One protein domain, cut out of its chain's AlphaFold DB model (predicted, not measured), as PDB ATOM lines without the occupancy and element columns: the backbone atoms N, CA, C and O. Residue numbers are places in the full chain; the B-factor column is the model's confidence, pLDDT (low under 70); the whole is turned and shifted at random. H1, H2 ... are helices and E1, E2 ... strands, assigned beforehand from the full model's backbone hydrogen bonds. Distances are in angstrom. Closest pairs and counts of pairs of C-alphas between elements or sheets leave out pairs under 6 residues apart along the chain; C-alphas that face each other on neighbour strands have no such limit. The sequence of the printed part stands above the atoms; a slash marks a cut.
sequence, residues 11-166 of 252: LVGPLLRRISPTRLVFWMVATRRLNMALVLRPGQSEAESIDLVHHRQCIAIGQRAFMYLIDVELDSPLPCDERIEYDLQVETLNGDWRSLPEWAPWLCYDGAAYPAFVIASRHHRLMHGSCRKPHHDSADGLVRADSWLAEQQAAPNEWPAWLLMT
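AT A GLANCE: This is residues 11 to 166 of the 252 residues of an uncharacterized protein of Halomonas sulfidaeris (UniProt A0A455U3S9). Two antiparallel sheets of four strands each, E1 E2 E6 E5 and E4 E3 E7 E8, stand partly face to face with their strands crossed. Past the edge strands E1 and E8 lies a small side piece, the parallel pair E9 and E10 with helix H2 beside it, and from this piece the loop of residues 133 to 139 sticks out. The printed part has 156 residues with two named helices and ten named strands, in the order E1 E2 E3 E4 E5 E6 E7 H1 E8 E9 H2 E10, and the class is mostly strand. It is compact, with a radius of gyration of the C-alphas of 16.3 A and spans of 44 by 41 by 28 A.

HOW THE PARTS SIT: E1, residues 11 to 20, and E2, residues 23 to 30, form a hairpin, with N 15 and O 27 at 2.8 A. E6, residues 65 to 73, is antiparallel to E2, with N 26 and O 70 at 2.8 A. E6 forms a hairpin with E5, residues 56 to 62, where N 59 and O 67 are 2.9 A apart. In the second sheet, E3, residues 36 to 42, and E4, residues 48 to 51, form a hairpin, with N 40 and O 48 at 2.8 A. E7, residues 83 to 91, is antiparallel to E3, with N 39 and O 87 at 2.9 A. E8, residues 116 to 118, is antiparallel to E7, with N 84 and O 117 at 2.9 A. The two sheets are only just strongly twisted, with C-alphas up to 4.1 A and 4.2 A off their planes. E1 and E7 are only just apart, the closest C-alphas at 8.1 A. H1, residues 100 to 103, stands at the level of the second sheet, at a height of 2.6 A; its closest C-alphas to E7 are Leu 100 and Leu 88, 5.3 A. E9, residues 126 to 129, H2, residues 141 to 151, and E10, residues 162 to 165, form a strand-helix-strand unit, two parallel neighbour strands with a helix between them along the chain, and its crossover is right-handed; N 127 and O 162 are 2.9 A apart. In H2 every O i to N i+4 pair is within hydrogen-bond range; H1 is too short for such a pair.

IN THESE COORDINATES: E1 begins at C-alpha 11, (2.530, 25.212, 37.650), and measures 25.8 A; E2 measures 22.4 A, E6 25.7 A and E7 26.1 A. H2 measures 15.5 A and begins at C-alpha 141, (20.297, 13.587, 37.390). E10 ends at C-alpha 165, (21.083, 21.006, 28.419).

THE WHOLE: The C-alphas farthest apart, those of Asp 75 and Asp 137, are 47.6 A apart. The printed part has no cut. The links H1 to E8 and E9 to H2 are long. The mean pLDDT of the printed part is 94.2, and one residue, 44, is under 70.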
ATOM      1  N   LEU A  11       2.355  26.630  37.988       95.19
ATOM      2  CA  LEU A  11       2.530  25.212  37.650       95.19
ATOM      3  C   LEU A  11       4.000  24.831  37.473       95.19
ATOM      4  O   LEU A  11       4.401  23.733  37.847       95.19
ATOM      5  N   VAL A  12       4.787  25.713  36.850       95.12
ATOM      6  CA  VAL A  12       6.200  25.467  36.539       95.12
ATOM      7  C   VAL A  12       6.993  26.753  36.703       95.12
ATOM      8  O   VAL A  12       6.565  27.804  36.226       95.12
ATOM      9  N   GLY A  13       8.180  26.645  37.294       94.62
ATOM     10  CA  GLY A  13       9.122  27.748  37.433       94.62
ATOM     11  C   GLY A  13       9.137  28.375  38.834       94.62
ATOM     12  O   GLY A  13       8.592  27.792  39.770       94.62
ATOM     13  N   PRO A  14       9.812  29.530  38.974       96.31
ATOM     14  CA  PRO A  14      10.417  30.303  37.898       96.31
ATOM     15  C   PRO A  14      11.756  29.685  37.473       96.31
ATOM     16  O   PRO A  14      12.630  29.422  38.292       96.31
ATOM     17  N   LEU A  15      11.926  29.430  36.175       96.38
ATOM     18  CA  LEU A  15      13.195  28.969  35.616       96.38
ATOM     19  C   LEU A  15      14.011  30.181  35.188       96.38
ATOM     20  O   LEU A  15      13.649  30.858  34.227       96.38
ATOM     21  N   LEU A  16      15.127  30.432  35.862       95.88
ATOM     22  CA  LEU A  16      16.067  31.474  35.468       95.88
ATOM     23  C   LEU A  16      16.863  31.000  34.238       95.88
ATOM     24  O   LEU A  16      17.696  30.100  34.317       95.88
ATOM     25  N   ARG A  17      16.540  31.554  33.066       95.19
ATOM     26  CA  ARG A  17      17.039  31.123  31.746       95.19
ATOM     27  C   ARG A  17      18.254  31.905  31.274       95.19
ATOM     28  O   ARG A  17      19.030  31.387  30.474       95.19
ATOM     29  N   ARG A  18      18.398  33.147  31.729       95.75
ATOM     30  CA  ARG A  18      19.543  34.007  31.425       95.75
ATOM     31  C   ARG A  18      19.857  34.860  32.636       95.75
ATOM     32  O   ARG A  18      18.959  35.494  33.185       95.75
ATOM     33  N   ILE A  19      21.138  34.911  32.970       95.50
ATOM     34  CA  ILE A  19      21.694  35.838  33.945       95.50
ATOM     35  C   ILE A  19      22.855  36.589  33.312       95.50
ATOM     36  O   ILE A  19      23.696  36.010  32.625       95.50
ATOM     37  N   SER A  20      22.867  37.895  33.504       96.25
ATOM     38  CA  SER A  20      23.960  38.791  33.150       96.25
ATOM     39  C   SER A  20      23.836  40.052  33.999       96.25
ATOM     40  O   SER A  20      22.738  40.306  34.501       96.25
ATOM     41  N   PRO A  21      24.900  40.860  34.136       96.25
ATOM     42  CA  PRO A  21      24.861  42.046  34.989       96.25
ATOM     43  C   PRO A  21      23.683  42.977  34.686       96.25
ATOM     44  O   PRO A  21      23.072  43.505  35.597       96.25
ATOM     45  N   THR A  22      23.308  43.142  33.419       97.19
ATOM     46  CA  THR A  22      22.280  44.111  33.006       97.19
ATOM     47  C   THR A  22      20.974  43.476  32.544       97.19
ATOM     48  O   THR A  22      20.098  44.182  32.046       97.19
ATOM     49  N   ARG A  23      20.831  42.145  32.623       97.81
ATOM     50  CA  ARG A  23      19.633  41.470  32.106       97.81
ATOM     51  C   ARG A  23      19.383  40.114  32.744       97.81
ATOM     52  O   ARG A  23      20.281  39.265  32.764       97.81
ATOM     53  N   LEU A  24      18.138  39.893  33.154       98.31
ATOM     54  CA  LEU A  24      17.630  38.632  33.689       98.31
ATOM     55  C   LEU A  24      16.460  38.139  32.839       98.31
ATOM     56  O   LEU A  24      15.597  38.921  32.452       98.31
ATOM     57  N   VAL A  25      16.411  36.833  32.571       98.50
ATOM     58  CA  VAL A  25      15.271  36.214  31.880       98.50
ATOM     59  C   VAL A  25      14.747  35.045  32.692       98.50
ATOM     60  O   VAL A  25      15.493  34.103  32.961       98.50
ATOM     61  N   PHE A  26      13.456  35.068  33.007       98.38
ATOM     62  CA  PHE A  26      12.748  33.975  33.664       98.38
ATOM     63  C   PHE A  26      11.693  33.379  32.732       98.38
ATOM     64  O   PHE A  26      11.073  34.075  31.930       98.38
ATOM     65  N   TRP A  27      11.461  32.078  32.868       98.12
ATOM     66  CA  TRP A  27      10.372  31.370  32.206       98.12
ATOM     67  C   TRP A  27       9.513  30.649  33.242       98.12
ATOM     68  O   TRP A  27      10.041  30.035  34.170       98.12
ATOM     69  N   MET A  28       8.193  30.710  33.093       97.62
ATOM     70  CA  MET A  28       7.261  30.043  34.006       97.62
ATOM     71  C   MET A  28       5.905  29.777  33.350       97.62
ATOM     72  O   MET A  28       5.579  30.350  32.309       97.62
ATOM     73  N   VAL A  29       5.094  28.933  33.985       98.12
ATOM     74  CA  VAL A  29       3.703  28.678  33.595       98.12
ATOM     75  C   VAL A  29       2.801  28.874  34.805       98.12
ATOM     76  O   VAL A  29       3.038  28.276  35.852       98.12
ATOM     77  N   ALA A  30       1.757  29.682  34.650       97.44
ATOM     78  CA  ALA A  30       0.750  29.963  35.668       97.44
ATOM     79  C   ALA A  30      -0.634  29.444  35.256       97.44
ATOM     80  O   ALA A  30      -0.893  29.211  34.074       97.44
ATOM     81  N   THR A  31      -1.540  29.284  36.218       97.00
ATOM     82  CA  THR A  31      -2.920  28.827  35.958       97.00
ATOM     83  C   THR A  31      -3.893  29.937  35.614       97.00
ATOM     84  O   THR A  31      -4.983  29.683  35.107       97.00
ATOM     85  N   ARG A  32      -3.480  31.177  35.846       95.94
ATOM     86  CA  ARG A  32      -4.194  32.397  35.487       95.94
ATOM     87  C   ARG A  32      -3.188  33.463  35.087       95.94
ATOM     88  O   ARG A  32      -1.983  33.303  35.283       95.94
ATOM     89  N   ARG A  33      -3.688  34.588  34.583       96.06
ATOM     90  CA  ARG A  33      -2.854  35.780  34.459       96.06
ATOM     91  C   ARG A  33      -2.524  36.316  35.857       96.06
ATOM     92  O   ARG A  33      -3.427  36.526  36.665       96.06
ATOM     93  N   LEU A  34      -1.240  36.509  36.129       96.00
ATOM     94  CA  LEU A  34      -0.708  37.039  37.384       96.00
ATOM     95  C   LEU A  34      -0.190  38.458  37.176       96.00
ATOM     96  O   LEU A  34       0.357  38.745  36.113       96.00
ATOM     97  N   ASN A  35      -0.295  39.312  38.191       96.88
ATOM     98  CA  ASN A  35       0.574  40.478  38.356       96.88
ATOM     99  C   ASN A  35       1.764  40.070  39.219       96.88
ATOM    100  O   ASN A  35       1.625  39.214  40.094       96.88
ATOM    101  N   MET A  36       2.945  40.584  38.882       97.81
ATOM    102  CA  MET A  36       4.201  40.099  39.443       97.81
ATOM    103  C   MET A  36       5.174  41.254  39.637       97.81
ATOM    104  O   MET A  36       5.213  42.165  38.810       97.81
ATOM    105  N   ALA A  37       5.982  41.162  40.682       98.25
ATOM    106  CA  ALA A  37       7.090  42.063  40.953       98.25
ATOM    107  C   ALA A  37       8.330  41.221  41.256       98.25
ATOM    108  O   ALA A  37       8.232  40.158  41.871       98.25
ATOM    109  N   LEU A  38       9.490  41.672  40.795       98.25
ATOM    110  CA  LEU A  38      10.773  41.054  41.099       98.25
ATOM    111  C   LEU A  38      11.516  41.944  42.081       98.25
ATOM    112  O   LEU A  38      11.831  43.083  41.751       98.25
ATOM    113  N   VAL A  39      11.827  41.417  43.261       97.81
ATOM    114  CA  VAL A  39      12.717  42.086  44.209       97.81
ATOM    115  C   VAL A  39      14.091  41.443  44.127       97.81
ATOM    116  O   VAL A  39      14.224  40.240  44.347       97.81
ATOM    117  N   LEU A  40      15.112  42.233  43.811       97.31
ATOM    118  CA  LEU A  40      16.512  41.814  43.771       97.31
ATOM    119  C   LEU A  40      17.235  42.314  45.017       97.31
ATOM    120  O   LEU A  40      17.055  43.459  45.432       97.31
ATOM    121  N   ARG A  41      18.067  41.461  45.616       94.75
ATOM    122  CA  ARG A  41      18.856  41.778  46.815       94.75
ATOM    123  C   ARG A  41      20.336  41.457  46.563       94.75
ATOM    124  O   ARG A  41      20.812  40.388  46.953       94.75
ATOM    125  N   PRO A  42      21.059  42.331  45.844       86.31
ATOM    126  CA  PRO A  42      22.483  42.152  45.609       86.31
ATOM    127  C   PRO A  42      23.294  42.567  46.847       86.31
ATOM    128  O   PRO A  42      23.395  43.753  47.157       86.31
ATOM    129  N   GLY A  43      23.891  41.599  47.548       74.50
ATOM    130  CA  GLY A  43      24.895  41.844  48.592       74.50
ATOM    131  C   GLY A  43      24.504  42.895  49.646       74.50
ATOM    132  O   GLY A  43      23.479  42.774  50.311       74.50
ATOM    133  N   GLN A  44      25.359  43.910  49.830       64.69
ATOM    134  CA  GLN A  44      25.163  45.010  50.793       64.69
ATOM    135  C   GLN A  44      24.303  46.170  50.260       64.69
ATOM    136  O   GLN A  44      24.121  47.163  50.968       64.69
ATOM    137  N   SER A  45      23.815  46.087  49.024       73.38
ATOM    138  CA  SER A  45      22.984  47.135  48.436       73.38
ATOM    139  C   SER A  45      21.547  47.053  48.944       73.38
ATOM    140  O   SER A  45      21.077  46.005  49.394       73.38
ATOM    141  N   GLU A  46      20.829  48.171  48.849       82.88
ATOM    142  CA  GLU A  46      19.389  48.159  49.081       82.88
ATOM    143  C   GLU A  46      18.686  47.267  48.058       82.88
ATOM    144  O   GLU A  46      19.123  47.103  46.918       82.88
ATOM    145  N   ALA A  47      17.584  46.671  48.499       90.25
ATOM    146  CA  ALA A  47      16.779  45.841  47.634       90.25
ATOM    147  C   ALA A  47      16.041  46.687  46.602       90.25
ATOM    148  O   ALA A  47      15.413  47.689  46.942       90.25
ATOM    149  N   GLU A  48      16.055  46.230  45.359       92.81
ATOM    150  CA  GLU A  48      15.395  46.898  44.249       92.81
ATOM    151  C   GLU A  48      14.138  46.123  43.869       92.81
ATOM    152  O   GLU A  48      14.204  44.922  43.619       92.81
ATOM    153  N   SER A  49      12.988  46.799  43.842       95.62
ATOM    154  CA  SER A  49      11.714  46.214  43.423       95.62
ATOM    155  C   SER A  49      11.359  46.684  42.021       95.62
ATOM    156  O   SER A  49      11.252  47.882  41.773       95.62
ATOM    157  N   ILE A  50      11.100  45.732  41.131       97.00
ATOM    158  CA  ILE A  50      10.808  45.962  39.719       97.00
ATOM    159  C   ILE A  50       9.406  45.425  39.426       97.00
ATOM    160  O   ILE A  50       9.161  44.222  39.539       97.00
ATOM    161  N   ASP A  51       8.478  46.301  39.037       96.75
ATOM    162  CA  ASP A  51       7.172  45.879  38.513       96.75
ATOM    163  C   ASP A  51       7.362  45.217  37.142       96.75
ATOM    164  O   ASP A  51       7.962  45.787  36.233       96.75
ATOM    165  N   LEU A  52       6.841  44.001  36.974       97.62
ATOM    166  CA  LEU A  52       7.033  43.211  35.764       97.62
ATOM    167  C   LEU A  52       5.964  43.444  34.691       97.62
ATOM    168  O   LEU A  52       5.993  42.757  33.665       97.62
ATOM    169  N   VAL A  53       5.024  44.377  34.870       95.50
ATOM    170  CA  VAL A  53       3.934  44.633  33.908       95.50
ATOM    171  C   VAL A  53       4.438  44.894  32.481       95.50
ATOM    172  O   VAL A  53       3.832  44.398  31.528       95.50
ATOM    173  N   HIS A  54       5.574  45.586  32.335       95.38
ATOM    174  CA  HIS A  54       6.204  45.913  31.047       95.38
ATOM    175  C   HIS A  54       7.408  45.027  30.688       95.38
ATOM    176  O   HIS A  54       7.919  45.117  29.575       95.38
ATOM    177  N   HIS A  55       7.820  44.127  31.583       96.81
ATOM    178  CA  HIS A  55       8.988  43.253  31.419       96.81
ATOM    179  C   HIS A  55       8.594  41.802  31.140       96.81
ATOM    180  O   HIS A  55       9.309  40.871  31.502       96.81
ATOM    181  N   ARG A  56       7.415  41.566  30.556       95.62
ATOM    182  CA  ARG A  56       6.906  40.208  30.346       95.62
ATOM    183  C   ARG A  56       6.128  40.047  29.053       95.62
ATOM    184  O   ARG A  56       5.357  40.913  28.649       95.62
ATOM    185  N   GLN A  57       6.244  38.862  28.477       97.44
ATOM    186  CA  GLN A  57       5.332  38.331  27.474       97.44
ATOM    187  C   GLN A  57       4.507  37.212  28.104       97.44
ATOM    188  O   GLN A  57       5.022  36.437  28.908       97.44
ATOM    189  N   CYS A  58       3.226  37.129  27.747       97.75
ATOM    190  CA  CYS A  58       2.314  36.117  28.271       97.75
ATOM    191  C   CYS A  58       1.462  35.532  27.146       97.75
ATOM    192  O   CYS A  58       0.652  36.245  26.548       97.75
ATOM    193  N   ILE A  59       1.587  34.226  26.924       97.62
ATOM    194  CA  ILE A  59       0.814  33.473  25.930       97.62
ATOM    195  C   ILE A  59      -0.093  32.489  26.669       97.62
ATOM    196  O   ILE A  59       0.370  31.718  27.508       97.62
ATOM    197  N   ALA A  60      -1.390  32.519  26.371       97.56
ATOM    198  CA  ALA A  60      -2.310  31.491  26.846       97.56
ATOM    199  C   ALA A  60      -2.149  30.245  25.967       97.56
ATOM    200  O   ALA A  60      -2.301  30.333  24.751       97.56
ATOM    201  N   ILE A  61      -1.830  29.109  26.582       96.94
ATOM    202  CA  ILE A  61      -1.712  27.799  25.915       96.94
ATOM    203  C   ILE A  61      -2.864  26.856  26.295       96.94
ATOM    204  O   ILE A  61      -2.924  25.718  25.841       96.94
ATOM    205  N   GLY A  62      -3.775  27.340  27.137       96.69
ATOM    206  CA  GLY A  62      -5.001  26.675  27.542       96.69
ATOM    207  C   GLY A  62      -5.867  27.583  28.408       96.69
ATOM    208  O   GLY A  62      -5.504  28.727  28.693       96.69
ATOM    209  N   GLN A  63      -7.003  27.066  28.866       96.94
ATOM    210  CA  GLN A  63      -7.942  27.799  29.725       96.94
ATOM    211  C   GLN A  63      -7.340  28.138  31.098       96.94
ATOM    212  O   GLN A  63      -7.638  29.185  31.671       96.94
ATOM    213  N   ARG A  64      -6.487  27.250  31.620       97.19
ATOM    214  CA  ARG A  64      -5.801  27.374  32.916       97.19
ATOM    215  C   ARG A  64      -4.290  27.200  32.771       97.19
ATOM    216  O   ARG A  64      -3.653  26.591  33.627       97.19
ATOM    217  N   ALA A  65      -3.718  27.684  31.669       98.00
ATOM    218  CA  ALA A  65      -2.284  27.603  31.411       98.00
ATOM    219  C   ALA A  65      -1.789  28.829  30.634       98.00
ATOM    220  O   ALA A  65      -2.120  29.040  29.466       98.00
ATOM    221  N   PHE A  66      -0.964  29.629  31.302       98.19
ATOM    222  CA  PHE A  66      -0.419  30.887  30.811       98.19
ATOM    223  C   PHE A  66       1.099  30.829  30.913       98.19
ATOM    224  O   PHE A  66       1.654  30.795  32.009       98.19
ATOM    225  N   MET A  67       1.768  30.785  29.766       98.19
ATOM    226  CA  MET A  67       3.222  30.772  29.680       98.19
ATOM    227  C   MET A  67       3.753  32.199  29.723       98.19
ATOM    228  O   MET A  67       3.313  33.049  28.948       98.19
ATOM    229  N   TYR A  68       4.724  32.432  30.598       98.38
ATOM    230  CA  TYR A  68       5.398  33.708  30.765       98.38
ATOM    231  C   TYR A  68       6.863  33.613  30.352       98.38
ATOM    232  O   TYR A  68       7.579  32.697  30.761       98.38
ATOM    233  N   LEU A  69       7.305  34.617  29.598       98.38
ATOM    234  CA  LEU A  69       8.710  34.975  29.443       98.38
ATOM    235  C   LEU A  69       8.889  36.352  30.078       98.38
ATOM    236  O   LEU A  69       8.368  37.338  29.560       98.38
ATOM    237  N   ILE A  70       9.570  36.406  31.216       98.38
ATOM    238  CA  ILE A  70       9.896  37.648  31.919       98.38
ATOM    239  C   ILE A  70      11.309  38.027  31.488       98.38
ATOM    240  O   ILE A  70      12.220  37.212  31.615       98.38
ATOM    241  N   ASP A  71      11.485  39.229  30.961       98.38
ATOM    242  CA  ASP A  71      12.724  39.734  30.383       98.38
ATOM    243  C   ASP A  71      13.001  41.129  30.950       98.38
ATOM    244  O   ASP A  71      12.385  42.123  30.556       98.38
ATOM    245  N   VAL A  72      13.871  41.172  31.956       98.06
ATOM    246  CA  VAL A  72      14.165  42.368  32.746       98.06
ATOM    247  C   VAL A  72      15.517  42.907  32.316       98.06
ATOM    248  O   VAL A  72      16.531  42.240  32.515       98.06
ATOM    249  N   GLU A  73      15.533  44.109  31.747       97.31
ATOM    250  CA  GLU A  73      16.746  44.904  31.555       97.31
ATOM    251  C   GLU A  73      16.926  45.816  32.770       97.31
ATOM    252  O   GLU A  73      15.951  46.372  33.270       97.31
ATOM    253  N   LEU A  74      18.156  45.907  33.272       95.31
ATOM    254  CA  LEU A  74      18.485  46.608  34.510       95.31
ATOM    255  C   LEU A  74      19.286  47.868  34.193       95.31
ATOM    256  O   LEU A  74      20.291  47.799  33.479       95.31
ATOM    257  N   ASP A  75      18.868  48.992  34.771       91.81
ATOM    258  CA  ASP A  75      19.556  50.278  34.619       91.81
ATOM    259  C   ASP A  75      20.923  50.269  35.317       91.81
ATOM    260  O   ASP A  75      21.899  50.828  34.811       91.81
ATOM    261  N   SER A  76      21.000  49.595  36.468       91.75
ATOM    262  CA  SER A  76      22.238  49.396  37.219       91.75
ATOM    263  C   SER A  76      22.715  47.949  37.086       91.75
ATOM    264  O   SER A  76      21.932  47.024  37.310       91.75
ATOM    265  N   PRO A  77      23.990  47.712  36.729       94.44
ATOM    266  CA  PRO A  77      24.501  46.361  36.593       94.44
ATOM    267  C   PRO A  77      24.564  45.663  37.952       94.44
ATOM    268  O   PRO A  77      25.131  46.187  38.913       94.44
ATOM    269  N   LEU A  78      24.041  44.443  37.999       95.56
ATOM    270  CA  LEU A  78      24.224  43.533  39.114       95.56
ATOM    271  C   LEU A  78      25.701  43.154  39.271       95.56
ATOM    272  O   LEU A  78      26.430  43.028  38.279       95.56
ATOM    273  N   PRO A  79      26.135  42.926  40.514       94.69
ATOM    274  CA  PRO A  79      27.495  42.516  40.807       94.69
ATOM    275  C   PRO A  79      27.778  41.084  40.329       94.69
ATOM    276  O   PRO A  79      26.885  40.244  40.208       94.69
ATOM    277  N   CYS A  80      29.049  40.806  40.046       94.62
ATOM    278  CA  CYS A  80      29.517  39.476  39.663       94.62
ATOM    279  C   CYS A  80      30.152  38.750  40.852       94.62
ATOM    280  O   CYS A  80      30.673  39.380  41.765       94.62
ATOM    281  N   ASP A  81      30.181  37.419  40.775       93.19
ATOM    282  CA  ASP A  81      30.862  36.510  41.709       93.19
ATOM    283  C   ASP A  81      30.359  36.564  43.160       93.19
ATOM    284  O   ASP A  81      31.022  36.081  44.078       93.19
ATOM    285  N   GLU A  82      29.152  37.085  43.364       91.88
ATOM    286  CA  GLU A  82      28.484  37.116  44.658       91.88
ATOM    287  C   GLU A  82      27.038  36.624  44.583       91.88
ATOM    288  O   GLU A  82      26.424  36.551  43.516       91.88
ATOM    289  N   ARG A  83      26.520  36.210  45.746       93.81
ATOM    290  CA  ARG A  83      25.162  35.691  45.901       93.81
ATOM    291  C   ARG A  83      24.168  36.842  45.755       93.81
ATOM    292  O   ARG A  83      24.182  37.769  46.560       93.81
ATOM    293  N   ILE A  84      23.284  36.739  44.769       95.75
ATOM    294  CA  ILE A  84      22.180  37.677  44.558       95.75
ATOM    295  C   ILE A  84      20.886  36.940  44.864       95.75
ATOM    296  O   ILE A  84      20.515  36.001  44.154       95.75
ATOM    297  N   GLU A  85      20.216  37.350  45.933       96.69
ATOM    298  CA  GLU A  85      18.910  36.807  46.289       96.69
ATOM    299  C   GLU A  85      17.813  37.482  45.467       96.69
ATOM    300  O   GLU A  85      17.921  38.657  45.097       96.69
ATOM    301  N   TYR A  86      16.748  36.737  45.180       97.75
ATOM    302  CA  TYR A  86      15.591  37.275  44.481       97.75
ATOM    303  C   TYR A  86      14.278  36.782  45.081       97.75
ATOM    304  O   TYR A  86      14.167  35.664  45.580       97.75
ATOM    305  N   ASP A  87      13.259  37.621  44.972       97.75
ATOM    306  CA  ASP A  87      11.893  37.319  45.370       97.75
ATOM    307  C   ASP A  87      10.953  37.665  44.212       97.75
ATOM    308  O   ASP A  87      10.766  38.834  43.874       97.75
ATOM    309  N   LEU A  88      10.395  36.634  43.568       98.06
ATOM    310  CA  LEU A  88       9.356  36.803  42.555       98.06
ATOM    311  C   LEU A  88       7.993  36.808  43.247       98.06
ATOM    312  O   LEU A  88       7.386  35.760  43.493       98.06
ATOM    313  N   GLN A  89       7.522  38.006  43.554       98.19
ATOM    314  CA  GLN A  89       6.259  38.222  44.233       98.19
ATOM    315  C   GLN A  89       5.105  38.131  43.243       98.19
ATOM    316  O   GLN A  89       5.209  38.588  42.101       98.19
ATOM    317  N   VAL A  90       3.988  37.562  43.689       97.44
ATOM    318  CA  VAL A  90       2.778  37.421  42.874       97.44
ATOM    319  C   VAL A  90       1.557  37.963  43.594       97.44
ATOM    320  O   VAL A  90       1.347  37.706  44.779       97.44
ATOM    321  N   GLU A  91       0.719  38.683  42.857       96.81
ATOM    322  CA  GLU A  91      -0.561  39.159  43.369       96.81
ATOM    323  C   GLU A  91      -1.578  38.006  43.409       96.81
ATOM    324  O   GLU A  91      -1.821  37.294  42.421       96.81
ATOM    325  N   THR A  92      -2.184  37.807  44.571       92.56
ATOM    326  CA  THR A  92      -3.242  36.825  44.819       92.56
ATOM    327  C   THR A  92      -4.578  37.267  44.227       92.56
ATOM    328  O   THR A  92      -4.759  38.407  43.817       92.56
ATOM    329  N   LEU A  93      -5.564  36.366  44.218       89.25
ATOM    330  CA  LEU A  93      -6.930  36.702  43.799       89.25
ATOM    331  C   LEU A  93      -7.605  37.762  44.686       89.25
ATOM    332  O   LEU A  93      -8.543  38.409  44.233       89.25
ATOM    333  N   ASN A  94      -7.133  37.938  45.923       91.00
ATOM    334  CA  ASN A  94      -7.682  38.907  46.868       91.00
ATOM    335  C   ASN A  94      -6.994  40.283  46.773       91.00
ATOM    336  O   ASN A  94      -7.384  41.195  47.494       91.00
ATOM    337  N   GLY A  95      -5.984  40.432  45.906       91.94
ATOM    338  CA  GLY A  95      -5.177  41.650  45.771       91.94
ATOM    339  C   GLY A  95      -3.961  41.721  46.703       91.94
ATOM    340  O   GLY A  95      -3.143  42.625  46.572       91.94
ATOM    341  N   ASP A  96      -3.800  40.765  47.624       95.00
ATOM    342  CA  ASP A  96      -2.598  40.677  48.463       95.00
ATOM    343  C   ASP A  96      -1.390  40.202  47.645       95.00
ATOM    344  O   ASP A  96      -1.551  39.421  46.705       95.00
ATOM    345  N   TRP A  97      -0.180  40.593  48.037       96.56
ATOM    346  CA  TRP A  97       1.065  40.103  47.440       96.56
ATOM    347  C   TRP A  97       1.632  38.935  48.248       96.56
ATOM    348  O   TRP A  97       1.734  39.020  49.469       96.56
ATOM    349  N   ARG A  98       2.015  37.850  47.565       96.81
ATOM    350  CA  ARG A  98       2.718  36.700  48.154       96.81
ATOM    351  C   ARG A  98       4.157  36.635  47.667       96.81
ATOM    352  O   ARG A  98       4.396  36.655  46.457       96.81
ATOM    353  N   SER A  99       5.084  36.491  48.605       97.44
ATOM    354  CA  SER A  99       6.515  36.313  48.356       97.44
ATOM    355  C   SER A  99       6.832  34.892  47.871       97.44
ATOM    356  O   SER A  99       6.122  33.938  48.201       97.44
ATOM    357  N   LEU A 100       7.900  34.723  47.089       97.44
ATOM    358  CA  LEU A 100       8.349  33.427  46.566       97.44
ATOM    359  C   LEU A 100       8.535  32.359  47.647       97.44
ATOM    360  O   LEU A 100       7.991  31.268  47.464       97.44
ATOM    361  N   PRO A 101       9.197  32.626  48.784       97.12
ATOM    362  CA  PRO A 101       9.320  31.644  49.858       97.12
ATOM    363  C   PRO A 101       7.969  31.207  50.443       97.12
ATOM    364  O   PRO A 101       7.880  30.127  51.016       97.12
ATOM    365  N   GLU A 102       6.903  32.000  50.287       96.00
ATOM    366  CA  GLU A 102       5.561  31.624  50.742       96.00
ATOM    367  C   GLU A 102       4.855  30.685  49.756       96.00
ATOM    368  O   GLU A 102       4.177  29.748  50.179       96.00
ATOM    369  N   TRP A 103       4.985  30.920  48.443       94.75
ATOM    370  CA  TRP A 103       4.280  30.122  47.427       94.75
ATOM    371  C   TRP A 103       5.106  28.965  46.845       94.75
ATOM    372  O   TRP A 103       4.520  28.008  46.335       94.75
ATOM    373  N   ALA A 104       6.434  29.015  46.949       95.81
ATOM    374  CA  ALA A 104       7.363  27.946  46.584       95.81
ATOM    375  C   ALA A 104       8.547  27.855  47.570       95.81
ATOM    376  O   ALA A 104       9.702  28.046  47.176       95.81
ATOM    377  N   PRO A 105       8.295  27.509  48.850       95.50
ATOM    378  CA  PRO A 105       9.348  27.389  49.865       95.50
ATOM    379  C   PRO A 105      10.461  26.405  49.479       95.50
ATOM    380  O   PRO A 105      11.611  26.605  49.849       95.50
ATOM    381  N   TRP A 106      10.149  25.373  48.689       94.31
ATOM    382  CA  TRP A 106      11.111  24.359  48.233       94.31
ATOM    383  C   TRP A 106      12.181  24.885  47.262       94.31
ATOM    384  O   TRP A 106      13.099  24.145  46.928       94.31
ATOM    385  N   LEU A 107      12.066  26.124  46.770       95.44
ATOM    386  CA  LEU A 107      13.123  26.773  45.984       95.44
ATOM    387  C   LEU A 107      14.197  27.429  46.866       95.44
ATOM    388  O   LEU A 107      15.238  27.839  46.353       95.44
ATOM    389  N   CYS A 108      13.952  27.550  48.172       96.62
ATOM    390  CA  CYS A 108      14.915  28.077  49.131       96.62
ATOM    391  C   CYS A 108      15.703  26.914  49.746       96.62
ATOM    392  O   CYS A 108      15.114  26.004  50.323       96.62
ATOM    393  N   TYR A 109      17.032  26.951  49.639       96.25
ATOM    394  CA  TYR A 109      17.891  25.996  50.344       96.25
ATOM    395  C   TYR A 109      17.854  26.219  51.862       96.25
ATOM    396  O   TYR A 109      17.542  27.315  52.331       96.25
ATOM    397  N   ASP A 110      18.222  25.192  52.629       93.94
ATOM    398  CA  ASP A 110      18.212  25.231  54.092       93.94
ATOM    399  C   ASP A 110      18.958  26.454  54.651       93.94
ATOM    400  O   ASP A 110      20.122  26.711  54.336       93.94
ATOM    401  N   GLY A 111      18.267  27.217  55.501       92.25
ATOM    402  CA  GLY A 111      18.790  28.433  56.127       92.25
ATOM    403  C   GLY A 111      18.758  29.691  55.251       92.25
ATOM    404  O   GLY A 111      19.033  30.773  55.768       92.25
ATOM    405  N   ALA A 112      18.398  29.591  53.968       94.19
ATOM    406  CA  ALA A 112      18.218  30.748  53.096       94.19
ATOM    407  C   ALA A 112      16.792  31.310  53.202       94.19
ATOM    408  O   ALA A 112      15.816  30.563  53.185       94.19
ATOM    409  N   ALA A 113      16.669  32.640  53.265       94.31
ATOM    410  CA  ALA A 113      15.367  33.310  53.253       94.31
ATOM    411  C   ALA A 113      14.745  33.353  51.847       94.31
ATOM    412  O   ALA A 113      13.526  33.360  51.721       94.31
ATOM    413  N   TYR A 114      15.586  33.374  50.811       96.50
ATOM    414  CA  TYR A 114      15.205  33.505  49.408       96.50
ATOM    415  C   TYR A 114      16.071  32.596  48.518       96.50
ATOM    416  O   TYR A 114      17.213  32.276  48.883       96.50
ATOM    417  N   PRO A 115      15.582  32.204  47.326       96.31
ATOM    418  CA  PRO A 115      16.439  31.627  46.302       96.31
ATOM    419  C   PRO A 115      17.459  32.665  45.823       96.31
ATOM    420  O   PRO A 115      17.266  33.877  45.945       96.31
ATOM    421  N   ALA A 116      18.554  32.183  45.245       95.94
ATOM    422  CA  ALA A 116      19.629  33.042  44.776       95.94
ATOM    423  C   ALA A 116      20.275  32.508  43.500       95.94
ATOM    424  O   ALA A 116      20.129  31.337  43.147       95.94
ATOM    425  N   PHE A 117      21.030  33.372  42.830       96.12
ATOM    426  CA  PHE A 117      21.923  33.020  41.729       96.12
ATOM    427  C   PHE A 117      23.254  33.767  41.866       96.12
ATOM    428  O   PHE A 117      23.394  34.668  42.693       96.12
ATOM    429  N   VAL A 118      24.234  33.381  41.046       95.81
ATOM    430  CA  VAL A 118      25.547  34.033  40.960       95.81
ATOM    431  C   VAL A 118      25.850  34.319  39.498       95.81
ATOM    432  O   VAL A 118      25.811  33.415  38.662       95.81
ATOM    433  N   ILE A 119      26.174  35.571  39.182       95.69
ATOM    434  CA  ILE A 119      26.669  35.954  37.858       95.69
ATOM    435  C   ILE A 119      28.183  35.759  37.863       95.69
ATOM    436  O   ILE A 119      28.916  36.580  38.403       95.69
ATOM    437  N   ALA A 120      28.667  34.664  37.283       94.56
ATOM    438  CA  ALA A 120      30.100  34.389  37.255       94.56
ATOM    439  C   ALA A 120      30.829  35.318  36.265       94.56
ATOM    440  O   ALA A 120      30.532  35.307  35.068       94.56
ATOM    441  N   SER A 121      31.842  36.058  36.724       92.81
ATOM    442  CA  SER A 121      32.751  36.798  35.831       92.81
ATOM    443  C   SER A 121      33.658  35.848  35.043       92.81
ATOM    444  O   SER A 121      34.053  36.131  33.907       92.81
ATOM    445  N   ARG A 122      33.950  34.674  35.622       90.31
ATOM    446  CA  ARG A 122      34.734  33.599  35.011       90.31
ATOM    447  C   ARG A 122      33.978  32.273  35.019       90.31
ATOM    448  O   ARG A 122      33.660  31.706  36.062       90.31
ATOM    449  N   HIS A 123      33.830  31.704  33.829       87.56
ATOM    450  CA  HIS A 123      33.193  30.413  33.579       87.56
ATOM    451  C   HIS A 123      34.129  29.253  33.946       87.56
ATOM    452  O   HIS A 123      34.846  28.725  33.098       87.56
ATOM    453  N   HIS A 124      34.178  28.898  35.228       86.50
ATOM    454  CA  HIS A 124      35.105  27.893  35.760       86.50
ATOM    455  C   HIS A 124      34.433  26.538  36.041       86.50
ATOM    456  O   HIS A 124      35.112  25.511  36.027       86.50
ATOM    457  N   ARG A 125      33.107  26.514  36.237       92.31
ATOM    458  CA  ARG A 125      32.300  25.299  36.409       92.31
ATOM    459  C   ARG A 125      31.067  25.342  35.521       92.31
ATOM    460  O   ARG A 125      30.402  26.371  35.410       92.31
ATOM    461  N   LEU A 126      30.767  24.204  34.909       93.81
ATOM    462  CA  LEU A 126      29.564  23.984  34.120       93.81
ATOM    463  C   LEU A 126      28.933  22.672  34.567       93.81
ATOM    464  O   LEU A 126      29.637  21.680  34.764       93.81
ATOM    465  N   MET A 127      27.613  22.665  34.684       94.75
ATOM    466  CA  MET A 127      26.837  21.434  34.720       94.75
ATOM    467  C   MET A 127      26.324  21.142  33.320       94.75
ATOM    468  O   MET A 127      25.890  22.043  32.606       94.75
ATOM    469  N   HIS A 128      26.381  19.879  32.924       93.94
ATOM    470  CA  HIS A 128      25.887  19.426  31.632       93.94
ATOM    471  C   HIS A 128      24.904  18.280  31.835       93.94
ATOM    472  O   HIS A 128      25.146  17.387  32.646       93.94
ATOM    473  N   GLY A 129      23.795  18.330  31.104       90.88
ATOM    474  CA  GLY A 129      22.772  17.297  31.110       90.88
ATOM    475  C   GLY A 129      22.220  17.032  29.713       90.88
ATOM    476  O   GLY A 129      22.131  17.913  28.858       90.88
ATOM    477  N   SER A 130      21.815  15.791  29.479       90.44
ATOM    478  CA  SER A 130      21.112  15.350  28.273       90.44
ATOM    479  C   SER A 130      20.299  14.095  28.583       90.44
ATOM    480  O   SER A 130      20.564  13.434  29.587       90.44
ATOM    481  N   CYS A 131      19.359  13.738  27.706       86.12
ATOM    482  CA  CYS A 131      18.687  12.431  27.719       86.12
ATOM    483  C   CYS A 131      17.931  12.119  29.021       86.12
ATOM    484  O   CYS A 131      18.154  11.093  29.665       86.12
ATOM    485  N   ARG A 132      17.005  12.999  29.416       86.31
ATOM    486  CA  ARG A 132      16.194  12.841  30.634       86.31
ATOM    487  C   ARG A 132      14.950  11.993  30.355       86.31
ATOM    488  O   ARG A 132      13.822  12.478  30.398       86.31
ATOM    489  N   LYS A 133      15.160  10.720  30.013       86.25
ATOM    490  CA  LYS A 133      14.081   9.784  29.668       86.25
ATOM    491  C   LYS A 133      13.232   9.457  30.908       86.25
ATOM    492  O   LYS A 133      13.762   8.836  31.827       86.25
ATOM    493  N   PRO A 134      11.928   9.812  30.952       81.94
ATOM    494  CA  PRO A 134      11.139   9.761  32.193       81.94
ATOM    495  C   PRO A 134      10.985   8.375  32.823       81.94
ATOM    496  O   PRO A 134      10.729   8.269  34.016       81.94
ATOM    497  N   HIS A 135      11.088   7.323  32.014       83.38
ATOM    498  CA  HIS A 135      10.871   5.938  32.425       83.38
ATOM    499  C   HIS A 135      12.149   5.090  32.323       83.38
ATOM    500  O   HIS A 135      12.075   3.876  32.166       83.38
ATOM    501  N   HIS A 136      13.320   5.729  32.344       88.44
ATOM    502  CA  HIS A 136      14.586   5.020  32.508       88.44
ATOM    503  C   HIS A 136      14.751   4.562  33.967       88.44
ATOM    504  O   HIS A 136      14.303   5.250  34.878       88.44
ATOM    505  N   ASP A 137      15.430   3.436  34.197       90.31
ATOM    506  CA  ASP A 137      15.550   2.822  35.532       90.31
ATOM    507  C   ASP A 137      16.409   3.635  36.524       90.31
ATOM    508  O   ASP A 137      16.415   3.371  37.727       90.31
ATOM    509  N   SER A 138      17.169   4.621  36.040       90.69
ATOM    510  CA  SER A 138      17.998   5.480  36.887       90.69
ATOM    511  C   SER A 138      17.191   6.595  37.550       90.69
ATOM    512  O   SER A 138      16.268   7.147  36.956       90.69
ATOM    513  N   ALA A 139      17.640   7.032  38.727       90.56
ATOM    514  CA  ALA A 139      17.169   8.280  39.318       90.56
ATOM    515  C   ALA A 139      17.483   9.500  38.426       90.56
ATOM    516  O   ALA A 139      18.352   9.458  37.549       90.56
ATOM    517  N   ASP A 140      16.781  10.602  38.679       90.06
ATOM    518  CA  ASP A 140      16.919  11.840  37.920       90.06
ATOM    519  C   ASP A 140      18.219  12.588  38.259       90.06
ATOM    520  O   ASP A 140      18.469  12.960  39.407       90.06
ATOM    521  N   GLY A 141      19.036  12.861  37.239       91.06
ATOM    522  CA  GLY A 141      20.297  13.587  37.390       91.06
ATOM    523  C   GLY A 141      20.136  15.022  37.903       91.06
ATOM    524  O   GLY A 141      21.037  15.519  38.581       91.06
ATOM    525  N   LEU A 142      18.996  15.680  37.653       92.06
ATOM    526  CA  LEU A 142      18.748  17.032  38.169       92.06
ATOM    527  C   LEU A 142      18.585  17.052  39.693       92.06
ATOM    528  O   LEU A 142      18.963  18.038  40.314       92.06
ATOM    529  N   VAL A 143      18.126  15.955  40.305       93.31
ATOM    530  CA  VAL A 143      18.082  15.831  41.774       93.31
ATOM    531  C   VAL A 143      19.500  15.840  42.344       93.31
ATOM    532  O   VAL A 143      19.771  16.518  43.332       93.31
ATOM    533  N   ARG A 144      20.444  15.149  41.690       93.94
ATOM    534  CA  ARG A 144      21.853  15.195  42.103       93.94
ATOM    535  C   ARG A 144      22.462  16.582  41.897       93.94
ATOM    536  O   ARG A 144      23.246  17.002  42.749       93.94
ATOM    537  N   ALA A 145      22.135  17.255  40.793       94.44
ATOM    538  CA  ALA A 145      22.594  18.615  40.512       94.44
ATOM    539  C   ALA A 145      22.105  19.608  41.579       94.44
ATOM    540  O   ALA A 145      22.907  20.378  42.101       94.44
ATOM    541  N   ASP A 146      20.826  19.522  41.952       95.69
ATOM    542  CA  ASP A 146      20.230  20.312  43.031       95.69
ATOM    543  C   ASP A 146      20.905  20.040  44.383       95.69
ATOM    544  O   ASP A 146      21.382  20.966  45.035       95.69
ATOM    545  N   SER A 147      21.081  18.765  44.750       96.12
ATOM    546  CA  SER A 147      21.795  18.395  45.983       96.12
ATOM    547  C   SER A 147      23.236  18.911  45.996       96.12
ATOM    548  O   SER A 147      23.730  19.364  47.023       96.12
ATOM    549  N   TRP A 148      23.925  18.877  44.850       96.12
ATOM    550  CA  TRP A 148      25.285  19.407  44.755       96.12
ATOM    551  C   TRP A 148      25.305  20.918  44.990       96.12
ATOM    552  O   TRP A 148      26.171  21.411  45.707       96.12
ATOM    553  N   LEU A 149      24.347  21.659  44.427       95.88
ATOM    554  CA  LEU A 149      24.242  23.102  44.644       95.88
ATOM    555  C   LEU A 149      23.880  23.431  46.102       95.88
ATOM    556  O   LEU A 149      24.409  24.402  46.650       95.88
ATOM    557  N   ALA A 150      23.069  22.598  46.758       96.38
ATOM    558  CA  ALA A 150      22.800  22.685  48.194       96.38
ATOM    559  C   ALA A 150      24.087  22.530  49.035       96.38
ATOM    560  O   ALA A 150      24.312  23.282  49.981       96.38
ATOM    561  N   GLU A 151      24.987  21.615  48.657       96.19
ATOM    562  CA  GLU A 151      26.292  21.437  49.319       96.19
ATOM    563  C   GLU A 151      27.211  22.669  49.154       96.19
ATOM    564  O   GLU A 151      28.081  22.904  49.992       96.19
ATOM    565  N   GLN A 152      27.032  23.468  48.094       95.06
ATOM    566  CA  GLN A 152      27.877  24.633  47.786       95.06
ATOM    567  C   GLN A 152      27.314  25.971  48.290       95.06
ATOM    568  O   GLN A 152      27.846  27.025  47.937       95.06
ATOM    569  N   GLN A 153      26.258  25.992  49.112       93.75
ATOM    570  CA  GLN A 153      25.617  27.257  49.518       93.75
ATOM    571  C   GLN A 153      26.568  28.244  50.222       93.75
ATOM    572  O   GLN A 153      26.400  29.454  50.073       93.75
ATOM    573  N   ALA A 154      27.589  27.742  50.927       93.38
ATOM    574  CA  ALA A 154      28.602  28.555  51.608       93.38
ATOM    575  C   ALA A 154      29.732  29.076  50.691       93.38
ATOM    576  O   ALA A 154      30.546  29.882  51.136       93.38
ATOM    577  N   ALA A 155      29.792  28.636  49.429       93.44
ATOM    578  CA  ALA A 155      30.799  29.045  48.449       93.44
ATOM    579  C   ALA A 155      30.140  29.470  47.117       93.44
ATOM    580  O   ALA A 155      30.213  28.736  46.130       93.44
ATOM    581  N   PRO A 156      29.481  30.650  47.058       91.81
ATOM    582  CA  PRO A 156      28.800  31.137  45.851       91.81
ATOM    583  C   PRO A 156      29.714  31.231  44.622       91.81
ATOM    584  O   PRO A 156      29.295  30.978  43.497       91.81
ATOM    585  N   ASN A 157      30.992  31.530  44.840       90.62
ATOM    586  CA  ASN A 157      32.012  31.563  43.798       90.62
ATOM    587  C   ASN A 157      32.289  30.192  43.157       90.62
ATOM    588  O   ASN A 157      32.910  30.167  42.106       90.62
ATOM    589  N   GLU A 158      31.856  29.082  43.763       92.12
ATOM    590  CA  GLU A 158      31.969  27.722  43.218       92.12
ATOM    591  C   GLU A 158      30.683  27.257  42.516       92.12
ATOM    592  O   GLU A 158      30.617  26.127  42.027       92.12
ATOM    593  N   TRP A 159      29.638  28.088  42.464       94.94
ATOM    594  CA  TRP A 159      28.389  27.728  41.795       94.94
ATOM    595  C   TRP A 159      28.612  27.549  40.288       94.94
ATOM    596  O   TRP A 159      29.480  28.199  39.691       94.94
ATOM    597  N   PRO A 160      27.856  26.649  39.633       94.62
ATOM    598  CA  PRO A 160      28.048  26.413  38.219       94.62
ATOM    599  C   PRO A 160      27.573  27.654  37.473       94.62
ATOM    600  O   PRO A 160      26.434  28.088  37.628       94.62
ATOM    601  N   ALA A 161      28.436  28.208  36.626       94.12
ATOM    602  CA  ALA A 161      28.078  29.388  35.853       94.12
ATOM    603  C   ALA A 161      26.914  29.074  34.894       94.12
ATOM    604  O   ALA A 161      26.126  29.953  34.557       94.12
ATOM    605  N   TRP A 162      26.864  27.834  34.388       92.75
ATOM    606  CA  TRP A 162      25.912  27.376  33.377       92.75
ATOM    607  C   TRP A 162      25.405  25.972  33.713       92.75
ATOM    608  O   TRP A 162      26.197  25.085  34.044       92.75
ATOM    609  N   LEU A 163      24.103  25.759  33.516       93.56
ATOM    610  CA  LEU A 163      23.514  24.439  33.296       93.56
ATOM    611  C   LEU A 163      23.219  24.288  31.800       93.56
ATOM    612  O   LEU A 163      22.285  24.888  31.266       93.56
ATOM    613  N   LEU A 164      24.037  23.498  31.111       92.81
ATOM    614  CA  LEU A 164      23.928  23.260  29.681       92.81
ATOM    615  C   LEU A 164      23.125  21.982  29.410       92.81
ATOM    616  O   LEU A 164      23.595  20.881  29.689       92.81
ATOM    617  N   MET A 165      21.948  22.129  28.800       91.88
ATOM    618  CA  MET A 165      21.083  21.006  28.419       91.88
ATOM    619  C   MET A 165      21.107  20.821  26.895       91.88
ATOM    620  O   MET A 165      20.510  21.618  26.174       91.88
ATOM    621  N   THR A 166      21.818  19.809  26.385       90.38
ATOM    622  CA  THR A 166      22.143  19.714  24.939       90.38
ATOM    623  C   THR A 166      21.205  18.844  24.102       90.38
ATOM    624  O   THR A 166      21.452  18.681  22.910       90.38
TER     625      THR A 166